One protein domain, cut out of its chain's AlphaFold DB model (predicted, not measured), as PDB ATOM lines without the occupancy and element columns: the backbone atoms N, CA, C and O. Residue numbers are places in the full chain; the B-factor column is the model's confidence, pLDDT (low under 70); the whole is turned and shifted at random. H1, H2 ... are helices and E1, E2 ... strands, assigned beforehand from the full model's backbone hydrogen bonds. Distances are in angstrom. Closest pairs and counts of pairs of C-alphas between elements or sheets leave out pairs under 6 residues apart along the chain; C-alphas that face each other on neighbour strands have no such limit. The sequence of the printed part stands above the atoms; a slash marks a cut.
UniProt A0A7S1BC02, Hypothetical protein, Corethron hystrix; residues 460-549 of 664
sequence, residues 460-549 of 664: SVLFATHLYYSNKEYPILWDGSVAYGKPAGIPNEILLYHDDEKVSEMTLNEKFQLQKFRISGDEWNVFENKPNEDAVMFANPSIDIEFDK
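Overview. This is residues 460 to 549 of the 664 residues of the protein "Hypothetical protein" of Corethron hystrix (UniProt A0A7S1BC02). One strongly twisted sheet of five strands makes the body; E2 and E3 bend sharply, and the tip of their hairpin folds back toward E1. The short helix H1 packs on the sheet, and a long loop, residues 521 to 535, joins E4 to E5. The printed part has 90 residues, with E1, E2, E3, H1, E4 and E5 along the chain, sheet order E1 E2 E3 E4 E5, antiparallel throughout; the class is mostly strand. It is compact, with a radius of gyration of the C-alphas of 12.3 A, and rounded, spanning 30 by 29 by 25 A.

Along the chain. Find C-alpha 462 at (191.466, 173.859, 111.441); from there E1 runs 20.9 A to residue 469. E2, residues 472 to 483, covers 22.8 A and bends by 108 degrees at residue 480. E3, residues 486 to 496, covers 16.4 A and bends by 123 degrees at residue 489. H1 is residues 508 to 514, 10.1 A. E4, residues 517 to 520, covers 10.2 A; E5, residues 536 to 539, covers 9.7 A and ends at (176.783, 163.087, 114.582).

Arrangement. E1, E2 and E3 form a meander, each strand the antiparallel neighbour of the one before. Look at N 465 and O 476, 2.9 A, in the hairpin E1 and E2, and at N 477 and O 495, 2.9 A, in the hairpin E2 and E3. E3 and E4 have N 496 and O 517 at 2.8 A; the hairpin E4 and E5 has N 518 and O 538 at 2.8 A. The closest C-alphas of E1 and E3 are those of Thr 465 and Lys 486, 7.8 A. H1 is on the sheet at a height of 9.4 A, only just over none of the strands, with 2 of its C-alphas falling on each of E1, E2 and E3. Its O i to N i+4 pairs are within hydrogen-bond range. E1 and E5, the edge strands, are apart.

Size, cuts and confidence. The C-alphas farthest apart, of Tyr 484 and Ser 542, are 34.3 A apart. The printed part has no cut; the links E3 to H1 and E4 to E5 are long. Look for pLDDT under 70 at residues 460 to 463, 480 to 492, 507 to 508 and 525 to 529.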
ATOM      1  N   SER A 460     192.521 180.009 114.881       42.41
ATOM      2  CA  SER A 460     191.701 180.149 113.665       42.41
ATOM      3  C   SER A 460     192.268 179.298 112.522       42.41
ATOM      4  O   SER A 460     192.337 179.738 111.371       42.41
ATOM      5  N   VAL A 461     192.767 178.107 112.860       51.34
ATOM      6  CA  VAL A 461     193.314 177.128 111.920       51.34
ATOM      7  C   VAL A 461     192.781 175.762 112.306       51.34
ATOM      8  O   VAL A 461     193.207 175.180 113.298       51.34
ATOM      9  N   LEU A 462     191.909 175.245 111.446       62.09
ATOM     10  CA  LEU A 462     191.466 173.859 111.441       62.09
ATOM     11  C   LEU A 462     192.683 172.966 111.166       62.09
ATOM     12  O   LEU A 462     193.172 172.872 110.035       62.09
ATOM     13  N   PHE A 463     193.220 172.378 112.229       67.19
ATOM     14  CA  PHE A 463     194.486 171.662 112.237       67.19
ATOM     15  C   PHE A 463     194.246 170.152 112.205       67.19
ATOM     16  O   PHE A 463     193.726 169.571 113.155       67.19
ATOM     17  N   ALA A 464     194.619 169.510 111.096       76.19
ATOM     18  CA  ALA A 464     194.548 168.057 110.971       76.19
ATOM     19  C   ALA A 464     195.652 167.412 111.823       76.19
ATOM     20  O   ALA A 464     196.832 167.730 111.661       76.19
ATOM     21  N   THR A 465     195.273 166.523 112.737       80.06
ATOM     22  CA  THR A 465     196.189 165.864 113.675       80.06
ATOM     23  C   THR A 465     195.633 164.506 114.114       80.06
ATOM     24  O   THR A 465     194.632 164.055 113.564       80.06
ATOM     25  N   HIS A 466     196.273 163.840 115.078       83.50
ATOM     26  CA  HIS A 466     195.850 162.523 115.557       83.50
ATOM     27  C   HIS A 466     195.573 162.520 117.060       83.50
ATOM     28  O   HIS A 466     196.355 163.030 117.867       83.50
ATOM     29  N   LEU A 467     194.463 161.888 117.430       82.38
ATOM     30  CA  LEU A 467     194.144 161.492 118.787       82.38
ATOM     31  C   LEU A 467     194.810 160.143 119.086       82.38
ATOM     32  O   LEU A 467     194.526 159.148 118.421       82.38
ATOM     33  N   TYR A 468     195.659 160.099 120.108       78.56
ATOM     34  CA  TYR A 468     196.264 158.856 120.586       78.56
ATOM     35  C   TYR A 468     195.387 158.235 121.675       78.56
ATOM     36  O   TYR A 468     195.214 158.832 122.737       78.56
ATOM     37  N   TYR A 469     194.863 157.031 121.435       78.25
ATOM     38  CA  TYR A 469     194.097 156.277 122.429       78.25
ATOM     39  C   TYR A 469     194.381 154.774 122.312       78.25
ATOM     40  O   TYR A 469     194.370 154.221 121.216       78.25
ATOM     41  N   SER A 470     194.653 154.098 123.435       77.50
ATOM     42  CA  SER A 470     194.964 152.652 123.485       77.50
ATOM     43  C   SER A 470     196.013 152.184 122.453       77.50
ATOM     44  O   SER A 470     195.853 151.139 121.831       77.50
ATOM     45  N   ASN A 471     197.095 152.956 122.282       77.25
ATOM     46  CA  ASN A 471     198.177 152.731 121.305       77.25
ATOM     47  C   ASN A 471     197.761 152.783 119.819       77.25
ATOM     48  O   ASN A 471     198.528 152.350 118.961       77.25
ATOM     49  N   LYS A 472     196.584 153.336 119.503       83.56
ATOM     50  CA  LYS A 472     196.112 153.589 118.138       83.56
ATOM     51  C   LYS A 472     195.960 155.094 117.896       83.56
ATOM     52  O   LYS A 472     195.614 155.849 118.808       83.56
ATOM     53  N   GLU A 473     196.260 155.516 116.672       85.69
ATOM     54  CA  GLU A 473     196.058 156.881 116.186       85.69
ATOM     55  C   GLU A 473     194.696 156.981 115.494       85.69
ATOM     56  O   GLU A 473     194.346 156.122 114.688       85.69
ATOM     57  N   TYR A 474     193.942 158.033 115.806       88.00
ATOM     58  CA  TYR A 474     192.673 158.357 115.159       88.00
ATOM     59  C   TYR A 474     192.752 159.774 114.585       88.00
ATOM     60  O   TYR A 474     193.072 160.697 115.337       88.00
ATOM     61  N   PRO A 475     192.501 159.987 113.287       89.44
ATOM     62  CA  PRO A 475     192.628 161.296 112.673       89.44
ATOM     63  C   PRO A 475     191.490 162.217 113.120       89.44
ATOM     64  O   PRO A 475     190.317 161.843 113.166       89.44
ATOM     65  N   ILE A 476     191.859 163.446 113.472       87.94
ATOM     66  CA  ILE A 476     190.949 164.488 113.941       87.94
ATOM     67  C   ILE A 476     191.248 165.812 113.243       87.94
ATOM     68  O   ILE A 476     192.377 166.080 112.818       87.94
ATOM     69  N   LEU A 477     190.241 166.675 113.181       83.62
ATOM     70  CA  LEU A 477     190.419 168.089 112.880       83.62
ATOM     71  C   LEU A 477     190.197 168.871 114.171       83.62
ATOM     72  O   LEU A 477     189.113 168.848 114.748       83.62
ATOM     73  N   TRP A 478     191.253 169.528 114.633       73.38
ATOM     74  CA  TRP A 478     191.244 170.385 115.808       73.38
ATOM     75  C   TRP A 478     190.955 171.821 115.371       73.38
ATOM     76  O   TRP A 478     191.792 172.425 114.697       73.38
ATOM     77  N   ASP A 479     189.797 172.375 115.736       72.12
ATOM     78  CA  ASP A 479     189.566 173.817 115.653       72.12
ATOM     79  C   ASP A 479     189.880 174.451 117.004       72.12
ATOM     80  O   ASP A 479     189.180 174.233 117.991       72.12
ATOM     81  N   GLY A 480     190.959 175.220 117.075       59.38
ATOM     82  CA  GLY A 480     191.408 175.825 118.321       59.38
ATOM     83  C   GLY A 480     192.893 176.135 118.307       59.38
ATOM     84  O   GLY A 480     193.580 175.957 117.303       59.38
ATOM     85  N   SER A 481     193.395 176.629 119.435       53.81
ATOM     86  CA  SER A 481     194.782 177.081 119.568       53.81
ATOM     87  C   SER A 481     195.792 175.955 119.299       53.81
ATOM     88  O   SER A 481     195.616 174.815 119.737       53.81
ATOM     89  N   VAL A 482     196.859 176.284 118.560       51.44
ATOM     90  CA  VAL A 482     197.941 175.363 118.182       51.44
ATOM     91  C   VAL A 482     199.287 176.001 118.519       51.44
ATOM     92  O   VAL A 482     199.631 177.064 118.005       51.44
ATOM     93  N   ALA A 483     200.091 175.330 119.342       44.69
ATOM     94  CA  ALA A 483     201.453 175.740 119.674       44.69
ATOM     95  C   ALA A 483     202.441 174.705 119.126       44.69
ATOM     96  O   ALA A 483     202.249 173.502 119.276       44.69
ATOM     97  N   TYR A 484     203.505 175.163 118.462       47.69
ATOM     98  CA  TYR A 484     204.549 174.295 117.892       47.69
ATOM     99  C   TYR A 484     204.037 173.163 116.974       47.69
ATOM    100  O   TYR A 484     204.629 172.089 116.926       47.69
ATOM    101  N   GLY A 485     202.935 173.383 116.247       47.94
ATOM    102  CA  GLY A 485     202.324 172.347 115.404       47.94
ATOM    103  C   GLY A 485     201.656 171.215 116.196       47.94
ATOM    104  O   GLY A 485     201.554 170.102 115.690       47.94
ATOM    105  N   LYS A 486     201.223 171.485 117.432       52.19
ATOM    106  CA  LYS A 486     200.409 170.592 118.263       52.19
ATOM    107  C   LYS A 486     199.192 171.334 118.836       52.19
ATOM    108  O   LYS A 486     199.304 172.539 119.076       52.19
ATOM    109  N   PRO A 487     198.072 170.636 119.101       57.28
ATOM    110  CA  PRO A 487     196.980 171.150 119.928       57.28
ATOM    111  C   PRO A 487     197.496 171.795 121.215       57.28
ATOM    112  O   PRO A 487     198.395 171.248 121.858       57.28
ATOM    113  N   ALA A 488     196.958 172.957 121.582       50.78
ATOM    114  CA  ALA A 488     197.418 173.706 122.744       50.78
ATOM    115  C   ALA A 488     196.251 174.431 123.432       50.78
ATOM    116  O   ALA A 488     195.612 175.290 122.835       50.78
ATOM    117  N   GLY A 489     195.982 174.086 124.694       54.56
ATOM    118  CA  GLY A 489     194.793 174.552 125.416       54.56
ATOM    119  C   GLY A 489     193.526 173.777 125.037       54.56
ATOM    120  O   GLY A 489     193.607 172.694 124.459       54.56
ATOM    121  N   ILE A 490     192.359 174.319 125.397       55.88
ATOM    122  CA  ILE A 490     191.047 173.756 125.044       55.88
ATOM    123  C   ILE A 490     190.683 174.173 123.600       55.88
ATOM    124  O   ILE A 490     190.928 175.329 123.235       55.88
ATOM    125  N   PRO A 491     190.132 173.275 122.757       62.75
ATOM    126  CA  PRO A 491     189.663 173.645 121.422       62.75
ATOM    127  C   PRO A 491     188.396 174.515 121.482       62.75
ATOM    128  O   PRO A 491     187.805 174.724 122.540       62.75
ATOM    129  N   ASN A 492     187.950 175.014 120.333       61.28
ATOM    130  CA  ASN A 492     186.573 175.470 120.147       61.28
ATOM    131  C   ASN A 492     185.682 174.282 119.747       61.28
ATOM    132  O   ASN A 492     184.630 174.081 120.345       61.28
ATOM    133  N   GLU A 493     186.133 173.460 118.793       78.69
ATOM    134  CA  GLU A 493     185.499 172.191 118.415       78.69
ATOM    135  C   GLU A 493     186.542 171.145 117.968       78.69
ATOM    136  O   GLU A 493     187.634 171.475 117.501       78.69
ATOM    137  N   ILE A 494     186.206 169.862 118.112       84.94
ATOM    138  CA  ILE A 494     186.953 168.739 117.526       84.94
ATOM    139  C   ILE A 494     186.027 167.978 116.587       84.94
ATOM    140  O   ILE A 494     184.918 167.607 116.974       84.94
ATOM    141  N   LEU A 495     186.501 167.699 115.373       91.00
ATOM    142  CA  LEU A 495     185.826 166.836 114.411       91.00
ATOM    143  C   LEU A 495     186.567 165.493 114.336       91.00
ATOM    144  O   LEU A 495     187.790 165.460 114.186       91.00
ATOM    145  N   LEU A 496     185.823 164.393 114.457       92.50
ATOM    146  CA  LEU A 496     186.325 163.016 114.440       92.50
ATOM    147  C   LEU A 496     186.076 162.355 113.078       92.50
ATOM    148  O   LEU A 496     185.006 162.529 112.489       92.50
ATOM    149  N   TYR A 497     187.034 161.542 112.639       94.12
ATOM    150  CA  TYR A 497     187.032 160.801 111.375       94.12
ATOM    151  C   TYR A 497     187.341 159.320 111.644       94.12
ATOM    152  O   TYR A 497     187.783 158.974 112.743       94.12
ATOM    153  N   HIS A 498     187.084 158.437 110.677       94.12
ATOM    154  CA  HIS A 498     187.501 157.033 110.775       94.12
ATOM    155  C   HIS A 498     189.035 156.919 110.699       94.12
ATOM    156  O   HIS A 498     189.703 157.759 110.101       94.12
ATOM    157  N   ASP A 499     189.611 155.885 111.314       90.75
ATOM    158  CA  ASP A 499     191.062 155.662 111.389       90.75
ATOM    159  C   ASP A 499     191.769 155.468 110.037       90.75
ATOM    160  O   ASP A 499     192.973 155.704 109.938       90.75
ATOM    161  N   ASP A 500     191.032 155.078 108.997       91.12
ATOM    162  CA  ASP A 500     191.507 154.946 107.619       91.12
ATOM    163  C   ASP A 500     191.421 156.249 106.794       91.12
ATOM    164  O   ASP A 500     191.956 156.318 105.682       91.12
ATOM    165  N   GLU A 501     190.808 157.314 107.325       89.75
ATOM    166  CA  GLU A 501     190.597 158.573 106.608       89.75
ATOM    167  C   GLU A 501     191.797 159.530 106.696       89.75
ATOM    168  O   GLU A 501     192.177 160.043 107.749       89.75
ATOM    169  N   LYS A 502     192.365 159.877 105.539       86.88
ATOM    170  CA  LYS A 502     193.504 160.799 105.442       86.88
ATOM    171  C   LYS A 502     193.110 162.278 105.537       86.88
ATOM    172  O   LYS A 502     193.220 163.039 104.574       86.88
ATOM    173  N   VAL A 503     192.705 162.719 106.722       81.44
ATOM    174  CA  VAL A 503     192.252 164.101 106.987       81.44
ATOM    175  C   VAL A 503     193.296 165.164 106.600       81.44
ATOM    176  O   VAL A 503     192.941 166.268 106.195       81.44
ATOM    177  N   SER A 504     194.595 164.862 106.651       75.69
ATOM    178  CA  SER A 504     195.649 165.787 106.200       75.69
ATOM    179  C   SER A 504     195.607 166.092 104.693       75.69
ATOM    180  O   SER A 504     195.926 167.217 104.311       75.69
ATOM    181  N   GLU A 505     195.171 165.141 103.859       81.50
ATOM    182  CA  GLU A 505     195.103 165.258 102.391       81.50
ATOM    183  C   GLU A 505     193.778 165.891 101.902       81.50
ATOM    184  O   GLU A 505     193.720 166.404 100.788       81.50
ATOM    185  N   MET A 506     192.734 165.924 102.743       78.06
ATOM    186  CA  MET A 506     191.409 166.477 102.409       78.06
ATOM    187  C   MET A 506     191.390 168.008 102.252       78.06
ATOM    188  O   MET A 506     191.992 168.751 103.041       78.06
ATOM    189  N   THR A 507     190.579 168.504 101.315       69.94
ATOM    190  CA  THR A 507     190.188 169.918 101.231       69.94
ATOM    191  C   THR A 507     189.341 170.346 102.435       69.94
ATOM    192  O   THR A 507     188.832 169.532 103.206       69.94
ATOM    193  N   LEU A 508     189.165 171.660 102.609       64.94
ATOM    194  CA  LEU A 508     188.366 172.207 103.708       64.94
ATOM    195  C   LEU A 508     186.884 171.807 103.624       64.94
ATOM    196  O   LEU A 508     186.258 171.568 104.650       64.94
ATOM    197  N   ASN A 509     186.330 171.716 102.412       71.94
ATOM    198  CA  ASN A 509     184.937 171.319 102.228       71.94
ATOM    199  C   ASN A 509     184.741 169.823 102.510       71.94
ATOM    200  O   ASN A 509     183.813 169.466 103.222       71.94
ATOM    201  N   GLU A 510     185.649 168.963 102.036       77.75
ATOM    202  CA  GLU A 510     185.636 167.530 102.372       77.75
ATOM    203  C   GLU A 510     185.757 167.317 103.883       77.75
ATOM    204  O   GLU A 510     184.990 166.551 104.451       77.75
ATOM    205  N   LYS A 511     186.626 168.071 104.568       80.38
ATOM    206  CA  LYS A 511     186.730 168.056 106.036       80.38
ATOM    207  C   LYS A 511     185.403 168.325 106.748       80.38
ATOM    208  O   LYS A 511     185.124 167.630 107.716       80.38
ATOM    209  N   PHE A 512     184.611 169.293 106.279       79.50
ATOM    210  CA  PHE A 512     183.298 169.642 106.846       79.50
ATOM    211  C   PHE A 512     182.118 168.822 106.299       79.50
ATOM    212  O   PHE A 512     180.995 168.962 106.792       79.50
ATOM    213  N   GLN A 513     182.356 167.975 105.298       81.69
ATOM    214  CA  GLN A 513     181.373 167.019 104.794       81.69
ATOM    215  C   GLN A 513     181.593 165.610 105.350       81.69
ATOM    216  O   GLN A 513     180.605 164.912 105.548       81.69
ATOM    217  N   LEU A 514     182.843 165.197 105.602       88.38
ATOM    218  CA  LEU A 514     183.236 163.810 105.887       88.38
ATOM    219  C   LEU A 514     183.390 163.451 107.374       88.38
ATOM    220  O   LEU A 514     183.476 162.262 107.687       88.38
ATOM    221  N   GLN A 515     183.394 164.420 108.295       92.19
ATOM    222  CA  GLN A 515     183.450 164.151 109.737       92.19
ATOM    223  C   GLN A 515     182.302 163.241 110.178       92.19
ATOM    224  O   GLN A 515     181.181 163.379 109.693       92.19
ATOM    225  N   LYS A 516     182.556 162.345 111.130       93.00
ATOM    226  CA  LYS A 516     181.539 161.442 111.703       93.00
ATOM    227  C   LYS A 516     180.854 162.081 112.899       93.00
ATOM    228  O   LYS A 516     179.633 162.037 113.026       93.00
ATOM    229  N   PHE A 517     181.655 162.723 113.746       91.00
ATOM    230  CA  PHE A 517     181.207 163.425 114.939       91.00
ATOM    231  C   PHE A 517     181.887 164.781 115.062       91.00
ATOM    232  O   PHE A 517     183.043 164.943 114.675       91.00
ATOM    233  N   ARG A 518     181.185 165.722 115.684       90.00
ATOM    234  CA  ARG A 518     181.740 166.951 116.237       90.00
ATOM    235  C   ARG A 518     181.497 166.996 117.743       90.00
ATOM    236  O   ARG A 518     180.409 166.652 118.199       90.00
ATOM    237  N   ILE A 519     182.486 167.471 118.488       84.88
ATOM    238  CA  ILE A 519     182.432 167.693 119.937       84.88
ATOM    239  C   ILE A 519     182.798 169.154 120.199       84.88
ATOM    240  O   ILE A 519     183.725 169.668 119.571       84.88
ATOM    241  N   SER A 520     182.067 169.828 121.085       79.25
ATOM    242  CA  SER A 520     182.405 171.194 121.502       79.25
ATOM    243  C   SER A 520     183.561 171.164 122.507       79.25
ATOM    244  O   SER A 520     183.702 170.216 123.278       79.25
ATOM    245  N   GLY A 521     184.434 172.169 122.480       70.62
ATOM    246  CA  GLY A 521     185.659 172.160 123.282       70.62
ATOM    247  C   GLY A 521     185.436 172.295 124.790       70.62
ATOM    248  O   GLY A 521     186.222 171.771 125.569       70.62
ATOM    249  N   ASP A 522     184.345 172.926 125.222       70.50
ATOM    250  CA  ASP A 522     183.919 172.971 126.628       70.50
ATOM    251  C   ASP A 522     183.550 171.586 127.193       70.50
ATOM    252  O   ASP A 522     183.716 171.339 128.388       70.50
ATOM    253  N   GLU A 523     183.149 170.651 126.331       77.88
ATOM    254  CA  GLU A 523     182.936 169.243 126.674       77.88
ATOM    255  C   GLU A 523     184.224 168.388 126.610       77.88
ATOM    256  O   GLU A 523     184.163 167.174 126.819       77.88
ATOM    257  N   TRP A 524     185.395 168.974 126.316       74.19
ATOM    258  CA  TRP A 524     186.645 168.240 126.084       74.19
ATOM    259  C   TRP A 524     187.657 168.338 127.235       74.19
ATOM    260  O   TRP A 524     188.168 169.413 127.556       74.19
ATOM    261  N   ASN A 525     188.056 167.191 127.792       67.12
ATOM    262  CA  ASN A 525     189.124 167.119 128.784       67.12
ATOM    263  C   ASN A 525     190.500 167.040 128.099       67.12
ATOM    264  O   ASN A 525     190.950 165.978 127.663       67.12
ATOM    265  N   VAL A 526     191.213 168.169 128.062       57.81
ATOM    266  CA  VAL A 526     192.562 168.278 127.472       57.81
ATOM    267  C   VAL A 526     193.613 167.430 128.197       57.81
ATOM    268  O   VAL A 526     194.565 166.985 127.563       57.81
ATOM    269  N   PHE A 527     193.454 167.165 129.498       57.56
ATOM    270  CA  PHE A 527     194.420 166.370 130.267       57.56
ATOM    271  C   PHE A 527     194.299 164.871 129.984       57.56
ATOM    272  O   PHE A 527     195.304 164.166 129.943       57.56
ATOM    273  N   GLU A 528     193.073 164.390 129.782       65.94
ATOM    274  CA  GLU A 528     192.790 162.984 129.473       65.94
ATOM    275  C   GLU A 528     192.689 162.707 127.963       65.94
ATOM    276  O   GLU A 528     192.612 161.548 127.556       65.94
ATOM    277  N   ASN A 529     192.695 163.760 127.137       67.31
ATOM    278  CA  ASN A 529     192.562 163.719 125.679       67.31
ATOM    279  C   ASN A 529     191.328 162.915 125.211       67.31
ATOM    280  O   ASN A 529     191.403 162.077 124.310       67.31
ATOM    281  N   LYS A 530     190.193 163.159 125.873       76.00
ATOM    282  CA  LYS A 530     188.873 162.563 125.616       76.00
ATOM    283  C   LYS A 530     187.779 163.545 126.090       76.00
ATOM    284  O   LYS A 530     188.101 164.484 126.819       76.00
ATOM    285  N   PRO A 531     186.497 163.340 125.751       81.69
ATOM    286  CA  PRO A 531     185.414 164.156 126.295       81.69
ATOM    287  C   PRO A 531     185.176 163.912 127.792       81.69
ATOM    288  O   PRO A 531     185.560 162.871 128.334       81.69
ATOM    289  N   ASN A 532     184.494 164.858 128.439       79.00
ATOM    290  CA  ASN A 532     183.946 164.707 129.788       79.00
ATOM    291  C   ASN A 532     182.916 163.555 129.841       79.00
ATOM    292  O   ASN A 532     182.343 163.174 128.818       79.00
ATOM    293  N   GLU A 533     182.664 162.987 131.027       74.38
ATOM    294  CA  GLU A 533     181.810 161.790 131.184       74.38
ATOM    295  C   GLU A 533     180.355 161.988 130.717       74.38
ATOM    296  O   GLU A 533     179.680 161.026 130.336       74.38
ATOM    297  N   ASP A 534     179.872 163.230 130.729       72.56
ATOM    298  CA  ASP A 534     178.522 163.650 130.365       72.56
ATOM    299  C   ASP A 534     178.418 164.375 129.010       72.56
ATOM    300  O   ASP A 534     177.307 164.739 128.619       72.56
ATOM    301  N   ALA A 535     179.528 164.511 128.272       76.75
ATOM    302  CA  ALA A 535     179.601 165.164 126.961       76.75
ATOM    303  C   ALA A 535     178.580 164.621 125.939       76.75
ATOM    304  O   ALA A 535     178.283 163.419 125.906       76.75
ATOM    305  N   VAL A 536     178.076 165.493 125.057       79.19
ATOM    306  CA  VAL A 536     177.061 165.164 124.046       79.19
ATOM    307  C   VAL A 536     177.560 165.527 122.647       79.19
ATOM    308  O   VAL A 536     177.415 166.646 122.157       79.19
ATOM    309  N   MET A 537     178.064 164.518 121.939       85.44
ATOM    310  CA  MET A 537     178.598 164.689 120.585       85.44
ATOM    311  C   MET A 537     177.479 164.956 119.561       85.44
ATOM    312  O   MET A 537     176.331 164.550 119.738       85.44
ATOM    313  N   PHE A 538     177.814 165.570 118.431       85.94
ATOM    314  CA  PHE A 538     176.906 165.782 117.303       85.94
ATOM    315  C   PHE A 538     177.341 164.900 116.135       85.94
ATOM    316  O   PHE A 538     178.430 165.094 115.599       85.94
ATOM    317  N   ALA A 539     176.516 163.929 115.744       87.69
ATOM    318  CA  ALA A 539     176.783 163.087 114.582       87.69
ATOM    319  C   ALA A 539     176.517 163.845 113.276       87.69
ATOM    320  O   ALA A 539     175.599 164.666 113.198       87.69
ATOM    321  N   ASN A 540     177.277 163.526 112.232       84.06
ATOM    322  CA  ASN A 540     176.959 163.947 110.875       84.06
ATOM    323  C   ASN A 540     175.811 163.072 110.328       84.06
ATOM    324  O   ASN A 540     175.986 161.860 110.226       84.06
ATOM    325  N   PRO A 541     174.639 163.643 109.988       75.69
ATOM    326  CA  PRO A 541     173.471 162.862 109.575       75.69
ATOM    327  C   PRO A 541     173.600 162.252 108.170       75.69
ATOM    328  O   PRO A 541     172.773 161.425 107.794       75.69
ATOM    329  N   SER A 542     174.598 162.669 107.386       78.00
ATOM    330  CA  SER A 542     174.750 162.304 105.970       78.00
ATOM    331  C   SER A 542     175.727 161.148 105.724       78.00
ATOM    332  O   SER A 542     176.059 160.884 104.570       78.00
ATOM    333  N   ILE A 543     176.255 160.514 106.778       82.00
ATOM    334  CA  ILE A 543     177.373 159.563 106.692       82.00
ATOM    335  C   ILE A 543     177.154 158.352 107.598       82.00
ATOM    336  O   ILE A 543     176.772 158.494 108.758       82.00
ATOM    337  N   ASP A 544     177.470 157.166 107.077       83.06
ATOM    338  CA  ASP A 544     177.524 155.934 107.861       83.06
ATOM    339  C   ASP A 544     178.746 155.907 108.791       83.06
ATOM    340  O   ASP A 544     179.869 156.257 108.415       83.06
ATOM    341  N   ILE A 545     178.506 155.498 110.038       86.56
ATOM    342  CA  ILE A 545     179.466 155.577 111.142       86.56
ATOM    343  C   ILE A 545     179.908 154.163 111.533       86.56
ATOM    344  O   ILE A 545     179.140 153.396 112.118       86.56
ATOM    345  N   GLU A 546     181.168 153.841 111.246       88.88
ATOM    346  CA  GLU A 546     181.813 152.564 111.562       88.88
ATOM    347  C   GLU A 546     182.504 152.689 112.930       88.88
ATOM    348  O   GLU A 546     183.606 153.217 113.086       88.88
ATOM    349  N   PHE A 547     181.790 152.272 113.977       85.94
ATOM    350  CA  PHE A 547     182.178 152.487 115.377       85.94
ATOM    351  C   PHE A 547     183.453 151.752 115.827       85.94
ATOM    352  O   PHE A 547     183.986 152.062 116.894       85.94
ATOM    353  N   ASP A 548     183.927 150.774 115.063       87.25
ATOM    354  CA  ASP A 548     185.189 150.046 115.239       87.25
ATOM    355  C   ASP A 548     186.406 150.816 114.687       87.25
ATOM    356  O   ASP A 548     187.523 150.673 115.198       87.25
ATOM    357  N   LYS A 549     186.173 151.709 113.718       89.75
ATOM    358  CA  LYS A 549     187.159 152.658 113.175       89.75
ATOM    359  C   LYS A 549     187.316 153.936 113.998       89.75
ATOM    360  O   LYS A 549     188.151 154.782 113.693       89.75
TER     361      LYS A 549